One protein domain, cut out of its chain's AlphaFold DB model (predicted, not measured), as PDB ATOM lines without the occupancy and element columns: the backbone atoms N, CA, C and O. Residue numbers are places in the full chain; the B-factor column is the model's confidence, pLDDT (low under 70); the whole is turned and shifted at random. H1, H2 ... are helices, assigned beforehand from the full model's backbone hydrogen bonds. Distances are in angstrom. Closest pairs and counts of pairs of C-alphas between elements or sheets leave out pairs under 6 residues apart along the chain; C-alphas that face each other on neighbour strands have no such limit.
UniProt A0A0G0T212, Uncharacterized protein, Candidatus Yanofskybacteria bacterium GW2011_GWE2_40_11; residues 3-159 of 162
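Overview. This is residues 3 to 159 of the 162 residues of an uncharacterized protein of Candidatus Yanofskybacteria bacterium GW2011_GWE2_40_11 (UniProt A0A0G0T212). Two helical hairpins, H3 with H4 and H5 with H6, cross each other where H4 packs on H6. H1 packs on H4 and H2 at one side of this core, while the low-confidence H7 lies beyond the other side, beside the end of H6. The printed part has 157 residues with seven named helices, H1 to H7 in order, and no named strand: all helix, part aligned and part crossed. It is compact, with a radius of gyration of the C-alphas of 15.5 A, and spans 42 by 40 by 30 A.

Arrangement. H1, residues 3 to 22, touches H2, residues 28 to 41, with residues 8 to 15 alone, closest at the C-alphas of Cys 15 and Met 31, 7.2 A. H3, residues 50 to 71, and H4, residues 79 to 92, form a hairpin at a shallow tilt of 10 degrees; the C-alphas of Ser 70 and Asn 79 come closest, 6.1 A. H4 is the hub, touching three helices; its C-alpha 84 is 7.4 A from that of Leu 18 in H1, the closest pair. H5, residues 104 to 118, only just touches H2, with 3 pairs of C-alphas within 8 A, Val 34 and Leu 115 closest at 5.9 A. H6, residues 123 to 142, forms a hairpin with H5, closest at the C-alphas of Val 109 and Thr 130, 5.5 A. H6 touches H4 at a steep tilt of 60 degrees, the C-alphas of Ile 89 and Val 129 closest at 5.4 A. H7, residues 146 to 157, is near H6. Each O i to N i+4 pair is within hydrogen-bond range in the helices but H3, with 15 of 18.

Along the chain. H1, 29.0 A long, begins at C-alpha 3 (31.843, 36.277, 104.719). H3 is 32.1 A long with a kink of 38 degrees near residue 65, and H6 is 28.3 A. H7 ends at C-alpha 157 (14.791, 27.208, 100.779).

Size, cuts and confidence. The C-alphas of Lys 47 and Gly 75 are farthest apart, 45.4 A. The printed part has no cut, and the link from H4 to H5 is long. Mean pLDDT of the printed part is 76.9; residues 43 to 52, 70 to 77 and 138 to 159 are among those under 70.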
ATOM      1  N   ARG A   3      32.286  36.904 105.983       53.94
ATOM      2  CA  ARG A   3      31.843  36.277 104.719       53.94
ATOM      3  C   ARG A   3      32.819  36.452 103.538       53.94
ATOM      4  O   ARG A   3      33.084  35.484 102.834       53.94
ATOM      5  N   PHE A   4      33.423  37.632 103.355       56.44
ATOM      6  CA  PHE A   4      34.277  37.913 102.183       56.44
ATOM      7  C   PHE A   4      35.669  37.259 102.252       56.44
ATOM      8  O   PHE A   4      36.169  36.741 101.255       56.44
ATOM      9  N   ARG A   5      36.288  37.208 103.445       60.69
ATOM     10  CA  ARG A   5      37.582  36.523 103.638       60.69
ATOM     11  C   ARG A   5      37.477  35.039 103.266       60.69
ATOM     12  O   ARG A   5      38.368  34.517 102.608       60.69
ATOM     13  N   ASN A   6      36.355  34.400 103.608       74.31
ATOM     14  CA  ASN A   6      36.093  33.004 103.265       74.31
ATOM     15  C   ASN A   6      35.913  32.799 101.746       74.31
ATOM     16  O   ASN A   6      36.402  31.813 101.205       74.31
ATOM     17  N   PHE A   7      35.296  33.755 101.039       81.62
ATOM     18  CA  PHE A   7      35.156  33.719  99.576       81.62
ATOM     19  C   PHE A   7      36.511  33.697  98.867       81.62
ATOM     20  O   PHE A   7      36.788  32.795  98.079       81.62
ATOM     21  N   LYS A   8      37.390  34.653  99.206       86.94
ATOM     22  CA  LYS A   8      38.741  34.729  98.636       86.94
ATOM     23  C   LYS A   8      39.548  33.471  98.959       86.94
ATOM     24  O   LYS A   8      40.198  32.935  98.069       86.94
ATOM     25  N   THR A   9      39.485  32.971 100.194       89.00
ATOM     26  CA  THR A   9      40.173  31.727 100.576       89.00
ATOM     27  C   THR A   9      39.654  30.516  99.798       89.00
ATOM     28  O   THR A   9      40.461  29.722  99.324       89.00
ATOM     29  N   LYS A  10      38.333  30.372  99.622       88.75
ATOM     30  CA  LYS A  10      37.750  29.297  98.801       88.75
ATOM     31  C   LYS A  10      38.191  29.400  97.340       88.75
ATOM     32  O   LYS A  10      38.550  28.384  96.759       88.75
ATOM     33  N   TRP A  11      38.239  30.611  96.785       93.44
ATOM     34  CA  TRP A  11      38.761  30.847  95.438       93.44
ATOM     35  C   TRP A  11      40.227  30.414  95.294       93.44
ATOM     36  O   TRP A  11      40.556  29.687  94.365       93.44
ATOM     37  N   HIS A  12      41.097  30.787  96.240       94.81
ATOM     38  CA  HIS A  12      42.513  30.391  96.191       94.81
ATOM     39  C   HIS A  12      42.668  28.872  96.262       94.81
ATOM     40  O   HIS A  12      43.373  28.299  95.442       94.81
ATOM     41  N   LYS A  13      41.933  28.207  97.161       94.19
ATOM     42  CA  LYS A  13      41.924  26.739  97.240       94.19
ATOM     43  C   LYS A  13      41.445  26.089  95.944       94.19
ATOM     44  O   LYS A  13      41.995  25.073  95.535       94.19
ATOM     45  N   PHE A  14      40.432  26.655  95.291       95.25
ATOM     46  CA  PHE A  14      39.999  26.188  93.975       95.25
ATOM     47  C   PHE A  14      41.125  26.324  92.938       95.25
ATOM     48  O   PHE A  14      41.402  25.369  92.214       95.25
ATOM     49  N   CYS A  15      41.820  27.464  92.895       97.00
ATOM     50  CA  CYS A  15      42.958  27.659  91.997       97.00
ATOM     51  C   CYS A  15      44.129  26.715  92.310       97.00
ATOM     52  O   CYS A  15      44.725  26.188  91.380       97.00
ATOM     53  N   GLU A  16      44.426  26.441  93.581       95.75
ATOM     54  CA  GLU A  16      45.435  25.454  93.993       95.75
ATOM     55  C   GLU A  16      45.077  24.047  93.498       95.75
ATOM     56  O   GLU A  16      45.920  23.371  92.910       95.75
ATOM     57  N   LYS A  17      43.814  23.621  93.663       95.06
ATOM     58  CA  LYS A  17      43.323  22.340  93.125       95.06
ATOM     59  C   LYS A  17      43.450  22.295  91.601       95.06
ATOM     60  O   LYS A  17      43.913  21.300  91.058       95.06
ATOM     61  N   LEU A  18      43.071  23.376  90.916       95.69
ATOM     62  CA  LEU A  18      43.170  23.492  89.460       95.69
ATOM     63  C   LEU A  18      44.626  23.423  88.978       95.69
ATOM     64  O   LEU A  18      44.920  22.750  87.991       95.69
ATOM     65  N   ALA A  19      45.529  24.105  89.685       95.19
ATOM     66  CA  ALA A  19      46.957  24.112  89.408       95.19
ATOM     67  C   ALA A  19      47.573  22.727  89.596       95.19
ATOM     68  O   ALA A  19      48.318  22.273  88.732       95.19
ATOM     69  N   PHE A  20      47.226  22.046  90.686       95.06
ATOM     70  CA  PHE A  20      47.679  20.688  90.961       95.06
ATOM     71  C   PHE A  20      47.177  19.697  89.903       95.06
ATOM     72  O   PHE A  20      47.980  18.997  89.290       95.06
ATOM     73  N   GLU A  21      45.869  19.690  89.637       93.81
ATOM     74  CA  GLU A  21      45.220  18.731  88.737       93.81
ATOM     75  C   GLU A  21      45.757  18.804  87.300       93.81
ATOM     76  O   GLU A  21      45.924  17.791  86.622       93.81
ATOM     77  N   PHE A  22      46.061  20.011  86.825       93.81
ATOM     78  CA  PHE A  22      46.499  20.234  85.446       93.81
ATOM     79  C   PHE A  22      47.969  20.643  85.318       93.81
ATOM     80  O   PHE A  22      48.393  21.003  84.220       93.81
ATOM     81  N   ASN A  23      48.743  20.570  86.406       95.56
ATOM     82  CA  ASN A  23      50.142  21.000  86.470       95.56
ATOM     83  C   ASN A  23      50.353  22.424  85.904       95.56
ATOM     84  O   ASN A  23      51.161  22.648  85.000       95.56
ATOM     85  N   LEU A  24      49.567  23.388  86.395       95.38
ATOM     86  CA  LEU A  24      49.562  24.777  85.923       95.38
ATOM     87  C   LEU A  24      50.343  25.692  86.868       95.38
ATOM     88  O   LEU A  24      50.212  25.610  88.086       95.38
ATOM     89  N   ALA A  25      51.065  26.656  86.300       94.31
ATOM     90  CA  ALA A  25      51.673  27.757  87.046       94.31
ATOM     91  C   ALA A  25      50.728  28.971  87.082       94.31
ATOM     92  O   ALA A  25      50.939  29.962  86.376       94.31
ATOM     93  N   ILE A  26      49.652  28.882  87.871       95.94
ATOM     94  CA  ILE A  26      48.670  29.969  87.992       95.94
ATOM     95  C   ILE A  26      49.278  31.111  88.812       95.94
ATOM     96  O   ILE A  26      49.619  30.939  89.978       95.94
ATOM     97  N   LYS A  27      49.413  32.291  88.204       94.81
ATOM     98  CA  LYS A  27      49.983  33.470  88.867       94.81
ATOM     99  C   LYS A  27      48.935  34.182  89.721       94.81
ATOM    100  O   LYS A  27      47.783  34.310  89.308       94.81
ATOM    101  N   ASP A  28      49.363  34.769  90.838       94.56
ATOM    102  CA  ASP A  28      48.498  35.569  91.722       94.56
ATOM    103  C   ASP A  28      47.753  36.684  90.986       94.56
ATOM    104  O   ASP A  28      46.582  36.941  91.258       94.56
ATOM    105  N   ILE A  29      48.410  37.336  90.019       95.88
ATOM    106  CA  ILE A  29      47.787  38.393  89.214       95.88
ATOM    107  C   ILE A  29      46.590  37.874  88.409       95.88
ATOM    108  O   ILE A  29      45.577  38.561  88.304       95.88
ATOM    109  N   ASP A  30      46.668  36.649  87.889       96.81
ATOM    110  CA  ASP A  30      45.598  36.040  87.105       96.81
ATOM    111  C   ASP A  30      44.474  35.529  88.009       96.81
ATOM    112  O   ASP A  30      43.301  35.740  87.699       96.81
ATOM    113  N   MET A  31      44.815  34.953  89.169       96.19
ATOM    114  CA  MET A  31      43.830  34.574  90.189       96.19
ATOM    115  C   MET A  31      43.034  35.783  90.685       96.19
ATOM    116  O   MET A  31      41.807  35.713  90.764       96.19
ATOM    117  N   ASN A  32      43.714  36.886  91.010       94.19
ATOM    118  CA  ASN A  32      43.068  38.103  91.498       94.19
ATOM    119  C   ASN A  32      42.226  38.761  90.403       94.19
ATOM    120  O   ASN A  32      41.076  39.104  90.663       94.19
ATOM    121  N   PHE A  33      42.737  38.842  89.169       95.19
ATOM    122  CA  PHE A  33      41.971  39.372  88.041       95.19
ATOM    123  C   PHE A  33      40.667  38.596  87.827       95.19
ATOM    124  O   PHE A  33      39.601  39.193  87.691       95.19
ATOM    125  N   VAL A  34      40.724  37.260  87.806       95.12
ATOM    126  CA  VAL A  34      39.520  36.447  87.604       95.12
ATOM    127  C   VAL A  34      38.544  36.619  88.767       95.12
ATOM    128  O   VAL A  34      37.352  36.797  88.520       95.12
ATOM    129  N   LEU A  35      39.028  36.647  90.012       91.44
ATOM    130  CA  LEU A  35      38.182  36.904  91.179       91.44
ATOM    131  C   LEU A  35      37.481  38.267  91.096       91.44
ATOM    132  O   LEU A  35      36.292  38.363  91.391       91.44
ATOM    133  N   GLU A  36      38.183  39.311  90.659       89.50
ATOM    134  CA  GLU A  36      37.600  40.636  90.437       89.50
ATOM    135  C   GLU A  36      36.516  40.611  89.355       89.50
ATOM    136  O   GLU A  36      35.460  41.218  89.535       89.50
ATOM    137  N   GLN A  37      36.725  39.876  88.255       88.88
ATOM    138  CA  GLN A  37      35.691  39.711  87.226       88.88
ATOM    139  C   GLN A  37      34.456  38.996  87.778       88.88
ATOM    140  O   GLN A  37      33.340  39.452  87.531       88.88
ATOM    141  N   ILE A  38      34.652  37.931  88.563       86.19
ATOM    142  CA  ILE A  38      33.573  37.203  89.241       86.19
ATOM    143  C   ILE A  38      32.777  38.158  90.140       86.19
ATOM    144  O   ILE A  38      31.557  38.246  90.025       86.19
ATOM    145  N   LEU A  39      33.460  38.917  90.998       82.50
ATOM    146  CA  LEU A  39      32.827  39.845  91.935       82.50
ATOM    147  C   LEU A  39      32.084  40.984  91.231       82.50
ATOM    148  O   LEU A  39      30.973  41.314  91.624       82.50
ATOM    149  N   ARG A  40      32.652  41.542  90.156       80.69
ATOM    150  CA  ARG A  40      32.025  42.620  89.374       80.69
ATOM    151  C   ARG A  40      30.703  42.198  88.731       80.69
ATOM    152  O   ARG A  40      29.845  43.034  88.468       80.69
ATOM    153  N   HIS A  41      30.581  40.914  88.419       77.19
ATOM    154  CA  HIS A  41      29.473  40.347  87.656       77.19
ATOM    155  C   HIS A  41      28.349  39.800  88.548       77.19
ATOM    156  O   HIS A  41      27.239  39.573  88.075       77.19
ATOM    157  N   TYR A  42      28.585  39.693  89.855       70.62
ATOM    158  CA  TYR A  42      27.535  39.544  90.855       70.62
ATOM    159  C   TYR A  42      27.131  40.941  91.356       70.62
ATOM    160  O   TYR A  42      27.782  41.453  92.265       70.62
ATOM    161  N   PRO A  43      26.111  41.597  90.762       50.62
ATOM    162  CA  PRO A  43      25.858  43.015  90.992       50.62
ATOM    163  C   PRO A  43      25.622  43.337  92.472       50.62
ATOM    164  O   PRO A  43      24.866  42.656  93.164       50.62
ATOM    165  N   GLU A  44      26.213  44.447  92.913       43.72
ATOM    166  CA  GLU A  44      26.024  45.097  94.220       43.72
ATOM    167  C   GLU A  44      24.617  45.690  94.427       43.72
ATOM    168  O   GLU A  44      24.377  46.381  95.414       43.72
ATOM    169  N   ASN A  45      23.655  45.416  93.535       43.50
ATOM    170  CA  ASN A  45      22.289  45.948  93.633       43.50
ATOM    171  C   ASN A  45      21.473  45.397  94.806       43.50
ATOM    172  O   ASN A  45      20.306  45.739  94.961       43.50
ATOM    173  N   ASP A  46      22.100  44.620  95.676       42.06
ATOM    174  CA  ASP A  46      21.652  44.533  97.043       42.06
ATOM    175  C   ASP A  46      22.830  44.880  97.935       42.06
ATOM    176  O   ASP A  46      23.926  44.335  97.765       42.06
ATOM    177  N   LYS A  47      22.586  45.694  98.962       46.25
ATOM    178  CA  LYS A  47      23.523  46.010 100.058       46.25
ATOM    179  C   LYS A  47      24.032  44.751 100.817       46.25
ATOM    180  O   LYS A  47      24.688  44.870 101.846       46.25
ATOM    181  N   ASN A  48      23.766  43.553 100.284       47.50
ATOM    182  CA  ASN A  48      23.927  42.218 100.838       47.50
ATOM    183  C   ASN A  48      24.794  41.251  99.992       47.50
ATOM    184  O   ASN A  48      24.938  40.101 100.403       47.50
ATOM    185  N   GLN A  49      25.382  41.654  98.850       56.78
ATOM    186  CA  GLN A  49      26.244  40.774  98.019       56.78
ATOM    187  C   GLN A  49      25.586  39.422  97.647       56.78
ATOM    188  O   GLN A  49      26.214  38.362  97.728       56.78
ATOM    189  N   ILE A  50      24.307  39.436  97.256       62.28
ATOM    190  CA  ILE A  50      23.490  38.216  97.098       62.28
ATOM    191  C   ILE A  50      24.098  37.214  96.110       62.28
ATOM    192  O   ILE A  50      24.057  36.015  96.366       62.28
ATOM    193  N   GLY A  51      24.714  37.671  95.015       66.00
ATOM    194  CA  GLY A  51      25.329  36.774  94.032       66.00
ATOM    195  C   GLY A  51      26.557  36.026  94.568       66.00
ATOM    196  O   GLY A  51      26.633  34.804  94.455       66.00
ATOM    197  N   ALA A  52      27.481  36.725  95.234       69.06
ATOM    198  CA  ALA A  52      28.633  36.082  95.873       69.06
ATOM    199  C   ALA A  52      28.199  35.166  97.030       69.06
ATOM    200  O   ALA A  52      28.752  34.081  97.211       69.06
ATOM    201  N   TYR A  53      27.169  35.569  97.781       72.25
ATOM    202  CA  TYR A  53      26.564  34.741  98.821       72.25
ATOM    203  C   TYR A  53      25.918  33.466  98.256       72.25
ATOM    204  O   TYR A  53      26.139  32.386  98.802       72.25
ATOM    205  N   HIS A  54      25.188  33.567  97.141       76.75
ATOM    206  CA  HIS A  54      24.610  32.427  96.419       76.75
ATOM    207  C   HIS A  54      25.691  31.431  96.001       76.75
ATOM    208  O   HIS A  54      25.576  30.245  96.291       76.75
ATOM    209  N   VAL A  55      26.795  31.909  95.415       78.50
ATOM    210  CA  VAL A  55      27.925  31.040  95.048       78.50
ATOM    211  C   VAL A  55      28.514  30.343  96.270       78.50
ATOM    212  O   VAL A  55      28.740  29.136  96.222       78.50
ATOM    213  N   ILE A  56      28.722  31.059  97.383       77.56
ATOM    214  CA  ILE A  56      29.199  30.437  98.630       77.56
ATOM    215  C   ILE A  56      28.251  29.328  99.072       77.56
ATOM    216  O   ILE A  56      28.720  28.244  99.407       77.56
ATOM    217  N   LYS A  57      26.939  29.577  99.052       77.00
ATOM    218  CA  LYS A  57      25.937  28.588  99.456       77.00
ATOM    219  C   LYS A  57      25.933  27.362  98.553       77.00
ATOM    220  O   LYS A  57      25.931  26.246  99.067       77.00
ATOM    221  N   CYS A  58      26.032  27.547  97.238       80.69
ATOM    222  CA  CYS A  58      26.204  26.439  96.302       80.69
ATOM    223  C   CYS A  58      27.477  25.635  96.596       80.69
ATOM    224  O   CYS A  58      27.435  24.408  96.606       80.69
ATOM    225  N   LEU A  59      28.599  26.306  96.874       82.81
ATOM    226  CA  LEU A  59      29.860  25.642  97.212       82.81
ATOM    227  C   LEU A  59      29.785  24.904  98.558       82.81
ATOM    228  O   LEU A  59      30.342  23.824  98.685       82.81
ATOM    229  N   GLU A  60      29.103  25.451  99.566       81.81
ATOM    230  CA  GLU A  60      28.863  24.770 100.849       81.81
ATOM    231  C   GLU A  60      28.017  23.501 100.663       81.81
ATOM    232  O   GLU A  60      28.401  22.432 101.133       81.81
ATOM    233  N   ALA A  61      26.909  23.593  99.923       79.00
ATOM    234  CA  ALA A  61      26.067  22.438  99.607       79.00
ATOM    235  C   ALA A  61      26.825  21.376  98.787       79.00
ATOM    236  O   ALA A  61      26.673  20.170  99.009       79.00
ATOM    237  N   PHE A  62      27.685  21.820  97.869       81.81
ATOM    238  CA  PHE A  62      28.542  20.947  97.079       81.81
ATOM    239  C   PHE A  62      29.566  20.201  97.934       81.81
ATOM    240  O   PHE A  62      29.710  18.998  97.757       81.81
ATOM    241  N   GLU A  63      30.228  20.856  98.892       80.50
ATOM    242  CA  GLU A  63      31.176  20.183  99.795       80.50
ATOM    243  C   GLU A  63      30.501  19.071 100.616       80.50
ATOM    244  O   GLU A  63      31.079  18.000 100.789       80.50
ATOM    245  N   HIS A  64      29.247  19.255 101.045       75.56
ATOM    246  CA  HIS A  64      28.479  18.178 101.686       75.56
ATOM    247  C   HIS A  64      28.160  17.027 100.722       75.56
ATOM    248  O   HIS A  64      28.241  15.854 101.087       75.56
ATOM    249  N   SER A  65      27.831  17.358  99.475       72.12
ATOM    250  CA  SER A  65      27.523  16.373  98.433       72.12
ATOM    251  C   SER A  65      28.776  15.645  97.934       72.12
ATOM    252  O   SER A  65      28.692  14.499  97.491       72.12
ATOM    253  N   ARG A  66      29.955  16.272  98.054       74.62
ATOM    254  CA  ARG A  66      31.252  15.734  97.634       74.62
ATOM    255  C   ARG A  66      31.551  14.404  98.308       74.62
ATOM    256  O   ARG A  66      32.005  13.495  97.628       74.62
ATOM    257  N   THR A  67      31.257  14.268  99.602       69.19
ATOM    258  CA  THR A  67      31.461  13.017 100.355       69.19
ATOM    259  C   THR A  67      30.624  11.861  99.808       69.19
ATOM    260  O   THR A  67      31.070  10.719  99.811       69.19
ATOM    261  N   ILE A  68      29.418  12.150  99.316       69.19
ATOM    262  CA  ILE A  68      28.542  11.140  98.715       69.19
ATOM    263  C   ILE A  68      29.062  10.782  97.320       69.19
ATOM    264  O   ILE A  68      29.233   9.606  97.008       69.19
ATOM    265  N   ILE A  69      29.368  11.790  96.499       70.06
ATOM    266  CA  ILE A  69      29.834  11.603  95.118       70.06
ATOM    267  C   ILE A  69      31.193  10.894  95.078       70.06
ATOM    268  O   ILE A  69      31.389  10.019  94.241       70.06
ATOM    269  N   SER A  70      32.114  11.206  95.993       65.75
ATOM    270  CA  SER A  70      33.421  10.543  96.059       65.75
ATOM    271  C   SER A  70      33.308   9.055  96.410       65.75
ATOM    272  O   SER A  70      34.132   8.260  95.955       65.75
ATOM    273  N   GLY A  71      32.266   8.668  97.155       64.88
ATOM    274  CA  GLY A  71      31.926   7.274  97.448       64.88
ATOM    275  C   GLY A  71      31.258   6.528  96.286       64.88
ATOM    276  O   GLY A  71      31.246   5.296  96.277       64.88
ATOM    277  N   LEU A  72      30.733   7.240  95.284       65.69
ATOM    278  CA  LEU A  72      30.143   6.639  94.091       65.69
ATOM    279  C   LEU A  72      31.242   6.321  93.076       65.69
ATOM    280  O   LEU A  72      31.900   7.208  92.537       65.69
ATOM    281  N   ARG A  73      31.424   5.038  92.753       58.22
ATOM    282  CA  ARG A  73      32.211   4.642  91.579       58.22
ATOM    283  C   ARG A  73      31.371   4.849  90.326       58.22
ATOM    284  O   ARG A  73      30.675   3.938  89.884       58.22
ATOM    285  N   ILE A  74      31.440   6.042  89.750       62.09
ATOM    286  CA  ILE A  74      30.886   6.289  88.420       62.09
ATOM    287  C   ILE A  74      31.877   5.683  87.417       62.09
ATOM    288  O   ILE A  74      32.992   6.172  87.253       62.09
ATOM    289  N   GLY A  75      31.512   4.550  86.811       50.97
ATOM    290  CA  GLY A  75      32.410   3.774  85.948       50.97
ATOM    291  C   GLY A  75      33.069   4.629  84.859       50.97
ATOM    292  O   GLY A  75      32.383   5.251  84.054       50.97
ATOM    293  N   GLY A  76      34.407   4.654  84.840       59.84
ATOM    294  CA  GLY A  76      35.200   5.372  83.836       59.84
ATOM    295  C   GLY A  76      35.342   6.885  84.051       59.84
ATOM    296  O   GLY A  76      35.961   7.545  83.217       59.84
ATOM    297  N   VAL A  77      34.813   7.439  85.148       64.88
ATOM    298  CA  VAL A  77      34.951   8.860  85.495       64.88
ATOM    299  C   VAL A  77      35.962   9.020  86.626       64.88
ATOM    300  O   VAL A  77      35.875   8.377  87.668       64.88
ATOM    301  N   ASP A  78      36.938   9.895  86.410       74.44
ATOM    302  CA  ASP A  78      37.837  10.359  87.459       74.44
ATOM    303  C   ASP A  78      37.055  11.309  88.378       74.44
ATOM    304  O   ASP A  78      36.766  12.451  88.006       74.44
ATOM    305  N   ASN A  79      36.649  10.798  89.544       75.75
ATOM    306  CA  ASN A  79      35.782  11.505  90.484       75.75
ATOM    307  C   ASN A  79      36.353  12.873  90.881       75.75
ATOM    308  O   ASN A  79      35.591  13.828  90.998       75.75
ATOM    309  N   GLU A  80      37.670  13.010  91.032       81.50
ATOM    310  CA  GLU A  80      38.278  14.280  91.443       81.50
ATOM    311  C   GLU A  80      38.222  15.327  90.326       81.50
ATOM    312  O   GLU A  80      37.830  16.471  90.574       81.50
ATOM    313  N   LYS A  81      38.483  14.932  89.073       82.19
ATOM    314  CA  LYS A  81      38.298  15.821  87.910       82.19
ATOM    315  C   LYS A  81      36.847  16.232  87.733       82.19
ATOM    316  O   LYS A  81      36.569  17.396  87.458       82.19
ATOM    317  N   PHE A  82      35.922  15.293  87.898       83.62
ATOM    318  CA  PHE A  82      34.495  15.573  87.798       83.62
ATOM    319  C   PHE A  82      34.030  16.552  88.884       83.62
ATOM    320  O   PHE A  82      33.326  17.519  88.598       83.62
ATOM    321  N   LEU A  83      34.483  16.359  90.124       86.38
ATOM    322  CA  LEU A  83      34.209  17.277  91.226       86.38
ATOM    323  C   LEU A  83      34.811  18.666  90.976       86.38
ATOM    324  O   LEU A  83      34.158  19.669  91.254       86.38
ATOM    325  N   LEU A  84      36.019  18.746  90.411       91.25
ATOM    326  CA  LEU A  84      36.641  20.018  90.042       91.25
ATOM    327  C   LEU A  84      35.874  20.741  88.922       91.25
ATOM    328  O   LEU A  84      35.749  21.965  88.947       91.25
ATOM    329  N   GLU A  85      35.325  19.996  87.959       89.88
ATOM    330  CA  GLU A  85      34.447  20.536  86.915       89.88
ATOM    331  C   GLU A  85      33.155  21.103  87.504       89.88
ATOM    332  O   GLU A  85      32.770  22.216  87.148       89.88
ATOM    333  N   ILE A  86      32.519  20.389  88.441       89.50
ATOM    334  CA  ILE A  86      31.332  20.888  89.148       89.50
ATOM    335  C   ILE A  86      31.671  22.152  89.936       89.50
ATOM    336  O   ILE A  86      30.971  23.153  89.801       89.50
ATOM    337  N   GLU A  87      32.753  22.145  90.718       92.44
ATOM    338  CA  GLU A  87      33.177  23.309  91.503       92.44
ATOM    339  C   GLU A  87      33.380  24.533  90.592       92.44
ATOM    340  O   GLU A  87      32.860  25.613  90.879       92.44
ATOM    341  N   ALA A  88      34.037  24.357  89.438       94.56
ATOM    342  CA  ALA A  88      34.189  25.410  88.436       94.56
ATOM    343  C   ALA A  88      32.837  25.887  87.879       94.56
ATOM    344  O   ALA A  88      32.591  27.090  87.812       94.56
ATOM    345  N   ILE A  89      31.930  24.975  87.518       91.31
ATOM    346  CA  ILE A  89      30.581  25.342  87.063       91.31
ATOM    347  C   ILE A  89      29.887  26.223  88.112       91.31
ATOM    348  O   ILE A  89      29.326  27.257  87.757       91.31
ATOM    349  N   LEU A  90      29.973  25.883  89.400       89.81
ATOM    350  CA  LEU A  90      29.340  26.656  90.472       89.81
ATOM    351  C   LEU A  90      29.893  28.081  90.582       89.81
ATOM    352  O   LEU A  90      29.102  29.014  90.727       89.81
ATOM    353  N   TRP A  91      31.207  28.270  90.427       91.19
ATOM    354  CA  TRP A  91      31.824  29.602  90.400       91.19
ATOM    355  C   TRP A  91      31.298  30.486  89.262       91.19
ATOM    356  O   TRP A  91      31.094  31.690  89.453       91.19
ATOM    357  N   PHE A  92      31.063  29.894  88.088       91.50
ATOM    358  CA  PHE A  92      30.852  30.636  86.843       91.50
ATOM    359  C   PHE A  92      29.400  30.661  86.329       91.50
ATOM    360  O   PHE A  92      29.058  31.541  85.540       91.50
ATOM    361  N   HIS A  93      28.516  29.756  86.770       85.56
ATOM    362  CA  HIS A  93      27.166  29.602  86.196       85.56
ATOM    363  C   HIS A  93      26.272  30.846  86.326       85.56
ATOM    364  O   HIS A  93      25.302  30.994  85.580       85.56
ATOM    365  N   GLY A  94      26.563  31.713  87.297       76.56
ATOM    366  CA  GLY A  94      25.746  32.870  87.642       76.56
ATOM    367  C   GLY A  94      26.290  34.214  87.165       76.56
ATOM    368  O   GLY A  94      25.674  35.219  87.507       76.56
ATOM    369  N   LEU A  95      27.404  34.254  86.419       80.81
ATOM    370  CA  LEU A  95      28.115  35.510  86.155       80.81
ATOM    371  C   LEU A  95      27.270  36.566  85.439       80.81
ATOM    372  O   LEU A  95      27.321  37.724  85.812       80.81
ATOM    373  N   ILE A  96      26.509  36.225  84.399       78.19
ATOM    374  CA  ILE A  96      25.754  37.244  83.655       78.19
ATOM    375  C   ILE A  96      24.262  36.991  83.816       78.19
ATOM    376  O   ILE A  96      23.712  36.007  83.320       78.19
ATOM    377  N   ARG A  97      23.612  37.912  84.533       70.62
ATOM    378  CA  ARG A  97      22.173  37.918  84.800       70.62
ATOM    379  C   ARG A  97      21.607  39.312  84.568       70.62
ATOM    380  O   ARG A  97      21.385  40.068  85.509       70.62
ATOM    381  N   THR A  98      21.358  39.637  83.305       70.12
ATOM    382  CA  THR A  98      20.630  40.852  82.932       70.12
ATOM    383  C   THR A  98      19.158  40.493  82.718       70.12
ATOM    384  O   THR A  98      18.863  39.723  81.797       70.12
ATOM    385  N   PRO A  99      18.216  40.988  83.544       67.62
ATOM    386  CA  PRO A  99      16.793  40.720  83.348       67.62
ATOM    387  C   PRO A  99      16.349  41.068  81.920       67.62
ATOM    388  O   PRO A  99      16.695  42.125  81.401       67.62
ATOM    389  N   GLY A 100      15.619  40.159  81.270       65.62
ATOM    390  CA  GLY A 100      15.127  40.339  79.897       65.62
ATOM    391  C   GLY A 100      16.136  40.051  78.774       65.62
ATOM    392  O   GLY A 100      15.740  40.011  77.610       65.62
ATOM    393  N   ASP A 101      17.413  39.795  79.078       76.12
ATOM    394  CA  ASP A 101      18.412  39.452  78.060       76.12
ATOM    395  C   ASP A 101      18.431  37.945  77.755       76.12
ATOM    396  O   ASP A 101      18.912  37.125  78.542       76.12
ATOM    397  N   LYS A 102      17.963  37.575  76.559       77.75
ATOM    398  CA  LYS A 102      17.958  36.183  76.072       77.75
ATOM    399  C   LYS A 102      19.363  35.605  75.857       77.75
ATOM    400  O   LYS A 102      19.516  34.396  75.743       77.75
ATOM    401  N   ASN A 103      20.401  36.442  75.826       84.50
ATOM    402  CA  ASN A 103      21.779  36.023  75.573       84.50
ATOM    403  C   ASN A 103      22.606  35.809  76.849       84.50
ATOM    404  O   ASN A 103      23.810  35.564  76.756       84.50
ATOM    405  N   ASN A 104      21.996  35.880  78.037       81.00
ATOM    406  CA  ASN A 104      22.695  35.723  79.319       81.00
ATOM    407  C   ASN A 104      23.553  34.450  79.392       81.00
ATOM    408  O   ASN A 104      24.699  34.498  79.845       81.00
ATOM    409  N   VAL A 105      23.032  33.317  78.906       84.38
ATOM    410  CA  VAL A 105      23.752  32.031  78.914       84.38
ATOM    411  C   VAL A 105      24.981  32.088  78.010       84.38
ATOM    412  O   VAL A 105      26.085  31.780  78.453       84.38
ATOM    413  N   ALA A 106      24.819  32.553  76.769       87.50
ATOM    414  CA  ALA A 106      25.916  32.674  75.809       87.50
ATOM    415  C   ALA A 106      27.006  33.638  76.301       87.50
ATOM    416  O   ALA A 106      28.199  33.343  76.200       87.50
ATOM    417  N   LYS A 107      26.604  34.768  76.894       89.38
ATOM    418  CA  LYS A 107      27.523  35.732  77.508       89.38
ATOM    419  C   LYS A 107      28.276  35.113  78.690       89.38
ATOM    420  O   LYS A 107      29.500  35.220  78.739       89.38
ATOM    421  N   THR A 108      27.578  34.417  79.590       89.44
ATOM    422  CA  THR A 108      28.191  33.704  80.727       89.44
ATOM    423  C   THR A 108      29.210  32.670  80.247       89.44
ATOM    424  O   THR A 108      30.337  32.631  80.738       89.44
ATOM    425  N   VAL A 109      28.854  31.869  79.239       91.75
ATOM    426  CA  VAL A 109      29.742  30.870  78.631       91.75
ATOM    427  C   VAL A 109      30.986  31.523  78.029       91.75
ATOM    428  O   VAL A 109      32.098  31.067  78.291       91.75
ATOM    429  N   ASN A 110      30.830  32.593  77.246       94.75
ATOM    430  CA  ASN A 110      31.960  33.283  76.625       94.75
ATOM    431  C   ASN A 110      32.910  33.878  77.667       94.75
ATOM    432  O   ASN A 110      34.122  33.689  77.562       94.75
ATOM    433  N   LEU A 111      32.374  34.525  78.703       94.44
ATOM    434  CA  LEU A 111      33.189  35.046  79.794       94.44
ATOM    435  C   LEU A 111      33.916  33.917  80.538       94.44
ATOM    436  O   LEU A 111      35.121  34.000  80.748       94.44
ATOM    437  N   THR A 112      33.228  32.815  80.843       95.88
ATOM    438  CA  THR A 112      33.830  31.639  81.497       95.88
ATOM    439  C   THR A 112      35.010  31.083  80.700       95.88
ATOM    440  O   THR A 112      36.059  30.792  81.276       95.88
ATOM    441  N   LYS A 113      34.878  30.979  79.369       97.12
ATOM    442  CA  LYS A 113      35.976  30.543  78.492       97.12
ATOM    443  C   LYS A 113      37.199  31.438  78.647       97.12
ATOM    444  O   LYS A 113      38.305  30.921  78.786       97.12
ATOM    445  N   ILE A 114      37.002  32.757  78.636       97.12
ATOM    446  CA  ILE A 114      38.081  33.744  78.763       97.12
ATOM    447  C   ILE A 114      38.762  33.614  80.130       97.12
ATOM    448  O   ILE A 114      39.986  33.509  80.196       97.12
ATOM    449  N   LEU A 115      37.978  33.573  81.210       97.50
ATOM    450  CA  LEU A 115      38.499  33.542  82.577       97.50
ATOM    451  C   LEU A 115      39.254  32.242  82.884       97.50
ATOM    452  O   LEU A 115      40.367  32.298  83.399       97.50
ATOM    453  N   LEU A 116      38.714  31.080  82.509       97.31
ATOM    454  CA  LEU A 116      39.405  29.801  82.710       97.31
ATOM    455  C   LEU A 116      40.651  29.662  81.829       97.31
ATOM    456  O   LEU A 116      41.669  29.151  82.291       97.31
ATOM    457  N   SER A 117      40.601  30.145  80.583       96.81
ATOM    458  CA  SER A 117      41.782  30.144  79.709       96.81
ATOM    459  C   SER A 117      42.894  31.024  80.276       96.81
ATOM    460  O   SER A 117      44.065  30.674  80.157       96.81
ATOM    461  N   ARG A 118      42.543  32.132  80.941       96.88
ATOM    462  CA  ARG A 118      43.513  32.993  81.626       96.88
ATOM    463  C   ARG A 118      44.214  32.288  82.790       96.88
ATOM    464  O   ARG A 118      45.392  32.535  83.010       96.88
ATOM    465  N   LEU A 119      43.530  31.378  83.484       97.62
ATOM    466  CA  LEU A 119      44.140  30.524  84.513       97.62
ATOM    467  C   LEU A 119      44.968  29.367  83.925       97.62
ATOM    468  O   LEU A 119      45.509  28.566  84.677       97.62
ATOM    469  N   GLY A 120      45.058  29.245  82.597       96.88
ATOM    470  CA  GLY A 120      45.770  28.156  81.928       96.88
ATOM    471  C   GLY A 120      44.992  26.839  81.860       96.88
ATOM    472  O   GLY A 120      45.571  25.814  81.510       96.88
ATOM    473  N   ALA A 121      43.690  26.836  82.173       96.50
ATOM    474  CA  ALA A 121      42.900  25.610  82.190       96.50
ATOM    475  C   ALA A 121      42.866  24.930  80.799       96.50
ATOM    476  O   ALA A 121      42.653  25.607  79.784       96.50
ATOM    477  N   PRO A 122      43.012  23.592  80.706       96.06
ATOM    478  CA  PRO A 122      43.013  22.897  79.422       96.06
ATOM    479  C   PRO A 122      41.697  23.065  78.654       96.06
ATOM    480  O   PRO A 122      40.611  22.976  79.227       96.06
ATOM    481  N   LYS A 123      41.767  23.182  77.320       93.75
ATOM    482  CA  LYS A 123      40.582  23.366  76.449       93.75
ATOM    483  C   LYS A 123      39.462  22.347  76.703       93.75
ATOM    484  O   LYS A 123      38.290  22.711  76.668       93.75
ATOM    485  N   ARG A 124      39.811  21.080  76.969       90.69
ATOM    486  CA  ARG A 124      38.833  20.018  77.278       90.69
ATOM    487  C   ARG A 124      38.079  20.286  78.585       90.69
ATOM    488  O   ARG A 124      36.870  20.092  78.614       90.69
ATOM    489  N   PHE A 125      38.769  20.758  79.623       93.25
ATOM    490  CA  PHE A 125      38.152  21.146  80.893       93.25
ATOM    491  C   PHE A 125      37.227  22.351  80.700       93.25
ATOM    492  O   PHE A 125      36.061  22.299  81.079       93.25
ATOM    493  N   VAL A 126      37.709  23.391  80.008       94.94
ATOM    494  CA  VAL A 126      36.907  24.586  79.693       94.94
ATOM    495  C   VAL A 126      35.616  24.209  78.963       94.94
ATOM    496  O   VAL A 126      34.545  24.687  79.329       94.94
ATOM    497  N   LEU A 127      35.694  23.317  77.971       90.88
ATOM    498  CA  LEU A 127      34.523  22.847  77.231       90.88
ATOM    499  C   LEU A 127      33.502  22.160  78.150       90.88
ATOM    500  O   LEU A 127      32.319  22.501  78.094       90.88
ATOM    501  N   ARG A 128      33.945  21.241  79.018       88.12
ATOM    502  CA  ARG A 128      33.056  20.530  79.952       88.12
ATOM    503  C   ARG A 128      32.379  21.476  80.937       88.12
ATOM    504  O   ARG A 128      31.159  21.413  81.076       88.12
ATOM    505  N   VAL A 129      33.126  22.422  81.509       91.25
ATOM    506  CA  VAL A 129      32.556  23.460  82.380       91.25
ATOM    507  C   VAL A 129      31.503  24.282  81.635       91.25
ATOM    508  O   VAL A 129      30.398  24.474  82.136       91.25
ATOM    509  N   THR A 130      31.787  24.727  80.409       90.75
ATOM    510  CA  THR A 130      30.816  25.533  79.654       90.75
ATOM    511  C   THR A 130      29.555  24.763  79.275       90.75
ATOM    512  O   THR A 130      28.468  25.332  79.331       90.75
ATOM    513  N   ASN A 131      29.671  23.471  78.959       84.25
ATOM    514  CA  ASN A 131      28.515  22.613  78.698       84.25
ATOM    515  C   ASN A 131      27.674  22.409  79.966       84.25
ATOM    516  O   ASN A 131      26.449  22.455  79.897       84.25
ATOM    517  N   GLY A 132      28.318  22.253  81.127       81.81
ATOM    518  CA  GLY A 132      27.627  22.179  82.414       81.81
ATOM    519  C   GLY A 132      26.878  23.467  82.767       81.81
ATOM    520  O   GLY A 132      25.741  23.407  83.228       81.81
ATOM    521  N   ILE A 133      27.459  24.636  82.476       86.44
ATOM    522  CA  ILE A 133      26.767  25.928  82.628       86.44
ATOM    523  C   ILE A 133      25.526  25.985  81.735       86.44
ATOM    524  O   ILE A 133      24.463  26.376  82.213       86.44
ATOM    525  N   ILE A 134      25.639  25.585  80.463       81.69
ATOM    526  CA  ILE A 134      24.491  25.534  79.546       81.69
ATOM    527  C   ILE A 134      23.408  24.622  80.123       81.69
ATOM    528  O   ILE A 134      22.271  25.063  80.237       81.69
ATOM    529  N   ALA A 135      23.762  23.411  80.563       78.06
ATOM    530  CA  ALA A 135      22.810  22.466  81.139       78.06
ATOM    531  C   ALA A 135      22.067  23.060  82.348       78.06
ATOM    532  O   ALA A 135      20.840  23.109  82.344       78.06
ATOM    533  N   ILE A 136      22.783  23.599  83.344       75.44
ATOM    534  CA  ILE A 136      22.161  24.216  84.532       75.44
ATOM    535  C   ILE A 136      21.213  25.354  84.138       75.44
ATOM    536  O   ILE A 136      20.130  25.487  84.707       75.44
ATOM    537  N   ARG A 137      21.602  26.183  83.166       73.44
ATOM    538  CA  ARG A 137      20.805  27.336  82.733       73.44
ATOM    539  C   ARG A 137      19.582  26.931  81.913       73.44
ATOM    540  O   ARG A 137      18.506  27.462  82.157       73.44
ATOM    541  N   SER A 138      19.717  25.958  81.016       67.88
ATOM    542  CA  SER A 138      18.591  25.389  80.273       67.88
ATOM    543  C   SER A 138      17.587  24.716  81.210       67.88
ATOM    544  O   SER A 138      16.390  24.912  81.044       67.88
ATOM    545  N   HIS A 139      18.046  24.012  82.249       62.22
ATOM    546  CA  HIS A 139      17.156  23.422  83.254       62.22
ATOM    547  C   HIS A 139      16.431  24.470  84.113       62.22
ATOM    548  O   HIS A 139      15.263  24.273  84.441       62.22
ATOM    549  N   GLN A 140      17.071  25.603  84.429       60.53
ATOM    550  CA  GLN A 140      16.411  26.736  85.100       60.53
ATOM    551  C   GLN A 140      15.305  27.370  84.242       60.53
ATOM    552  O   GLN A 140      14.329  27.872  84.788       60.53
ATOM    553  N   GLU A 141      15.461  27.363  82.918       59.69
ATOM    554  CA  GLU A 141      14.523  27.986  81.974       59.69
ATOM    555  C   GLU A 141      13.411  27.024  81.498       59.69
ATOM    556  O   GLU A 141      12.380  27.493  81.024       59.69
ATOM    557  N   GLN A 142      13.591  25.701  81.632       46.09
ATOM    558  CA  GLN A 142      12.675  24.672  81.102       46.09
ATOM    559  C   GLN A 142      11.828  23.922  82.149       46.09
ATOM    560  O   GLN A 142      10.922  23.183  81.771       46.09
ATOM    561  N   SER A 143      12.117  24.020  83.447       41.38
ATOM    562  CA  SER A 143      11.578  23.057  84.420       41.38
ATOM    563  C   SER A 143      10.214  23.436  85.026       41.38
ATOM    564  O   SER A 143      10.167  24.087  86.073       41.38
ATOM    565  N   ASP A 144       9.138  22.870  84.468       44.28
ATOM    566  CA  ASP A 144       7.869  22.559  85.170       44.28
ATOM    567  C   ASP A 144       7.939  21.228  85.962       44.28
ATOM    568  O   ASP A 144       6.990  20.833  86.644       44.28
ATOM    569  N   ASP A 145       9.066  20.510  85.896       45.44
ATOM    570  CA  ASP A 145       9.259  19.242  86.599       45.44
ATOM    571  C   ASP A 145       9.413  19.478  88.110       45.44
ATOM    572  O   ASP A 145      10.375  20.092  88.583       45.44
ATOM    573  N   ARG A 146       8.450  18.964  88.885       43.00
ATOM    574  CA  ARG A 146       8.405  19.083  90.347       43.00
ATOM    575  C   ARG A 146       9.663  18.545  91.028       43.00
ATOM    576  O   ARG A 146      10.056  19.124  92.030       43.00
ATOM    577  N   ALA A 147      10.304  17.487  90.534       42.44
ATOM    578  CA  ALA A 147      11.488  16.914  91.183       42.44
ATOM    579  C   ALA A 147      12.733  17.796  90.989       42.44
ATOM    580  O   ALA A 147      13.533  17.965  91.911       42.44
ATOM    581  N   ILE A 148      12.858  18.419  89.816       43.53
ATOM    582  CA  ILE A 148      13.946  19.348  89.482       43.53
ATOM    583  C   ILE A 148      13.717  20.701  90.163       43.53
ATOM    584  O   ILE A 148      14.645  21.254  90.751       43.53
ATOM    585  N   GLN A 149      12.472  21.187  90.189       44.12
ATOM    586  CA  GLN A 149      12.055  22.320  91.017       44.12
ATOM    587  C   GLN A 149      12.334  22.049  92.496       44.12
ATOM    588  O   GLN A 149      12.844  22.931  93.159       44.12
ATOM    589  N   ILE A 150      12.087  20.844  93.019       41.34
ATOM    590  CA  ILE A 150      12.439  20.472  94.399       41.34
ATOM    591  C   ILE A 150      13.961  20.459  94.600       41.34
ATOM    592  O   ILE A 150      14.415  20.968  95.612       41.34
ATOM    593  N   ALA A 151      14.776  19.970  93.662       46.41
ATOM    594  CA  ALA A 151      16.238  20.035  93.786       46.41
ATOM    595  C   ALA A 151      16.770  21.486  93.775       46.41
ATOM    596  O   ALA A 151      17.634  21.844  94.576       46.41
ATOM    597  N   ILE A 152      16.206  22.343  92.916       43.84
ATOM    598  CA  ILE A 152      16.504  23.782  92.848       43.84
ATOM    599  C   ILE A 152      15.953  24.526  94.081       43.84
ATOM    600  O   ILE A 152      16.631  25.394  94.625       43.84
ATOM    601  N   ASN A 153      14.768  24.159  94.572       40.41
ATOM    602  CA  ASN A 153      14.104  24.762  95.730       40.41
ATOM    603  C   ASN A 153      14.707  24.288  97.048       40.41
ATOM    604  O   ASN A 153      14.821  25.095  97.944       40.41
ATOM    605  N   ILE A 154      15.212  23.061  97.175       40.81
ATOM    606  CA  ILE A 154      16.037  22.648  98.324       40.81
ATOM    607  C   ILE A 154      17.314  23.512  98.390       40.81
ATOM    608  O   ILE A 154      17.782  23.859  99.477       40.81
ATOM    609  N   HIS A 155      17.856  23.928  97.239       43.62
ATOM    610  CA  HIS A 155      18.934  24.921  97.171       43.62
ATOM    611  C   HIS A 155      18.477  26.362  97.480       43.62
ATOM    612  O   HIS A 155      19.270  27.129  98.022       43.62
ATOM    613  N   HIS A 156      17.228  26.736  97.188       36.88
ATOM    614  CA  HIS A 156      16.678  28.072  97.460       36.88
ATOM    615  C   HIS A 156      16.076  28.239  98.881       36.88
ATOM    616  O   HIS A 156      16.198  29.314  99.467       36.88
ATOM    617  N   ASP A 157      15.496  27.194  99.482       32.91
ATOM    618  CA  ASP A 157      14.791  27.208 100.779       32.91
ATOM    619  C   ASP A 157      15.728  27.103 101.989       32.91
ATOM    620  O   ASP A 157      15.339  27.440 103.108       32.91
ATOM    621  N   THR A 158      17.000  26.744 101.797       34.28
ATOM    622  CA  THR A 158      18.007  26.838 102.874       34.28
ATOM    623  C   THR A 158      18.406  28.286 103.205       34.28
ATOM    624  O   THR A 158      19.188  28.514 104.128       34.28
ATOM    625  N   VAL A 159      17.851  29.280 102.500       38.44
ATOM    626  CA  VAL A 159      18.087  30.717 102.733       38.44
ATOM    627  C   VAL A 159      16.854  31.429 103.324       38.44
ATOM    628  O   VAL A 159      16.948  32.592 103.703       38.44
TER     629      VAL A 159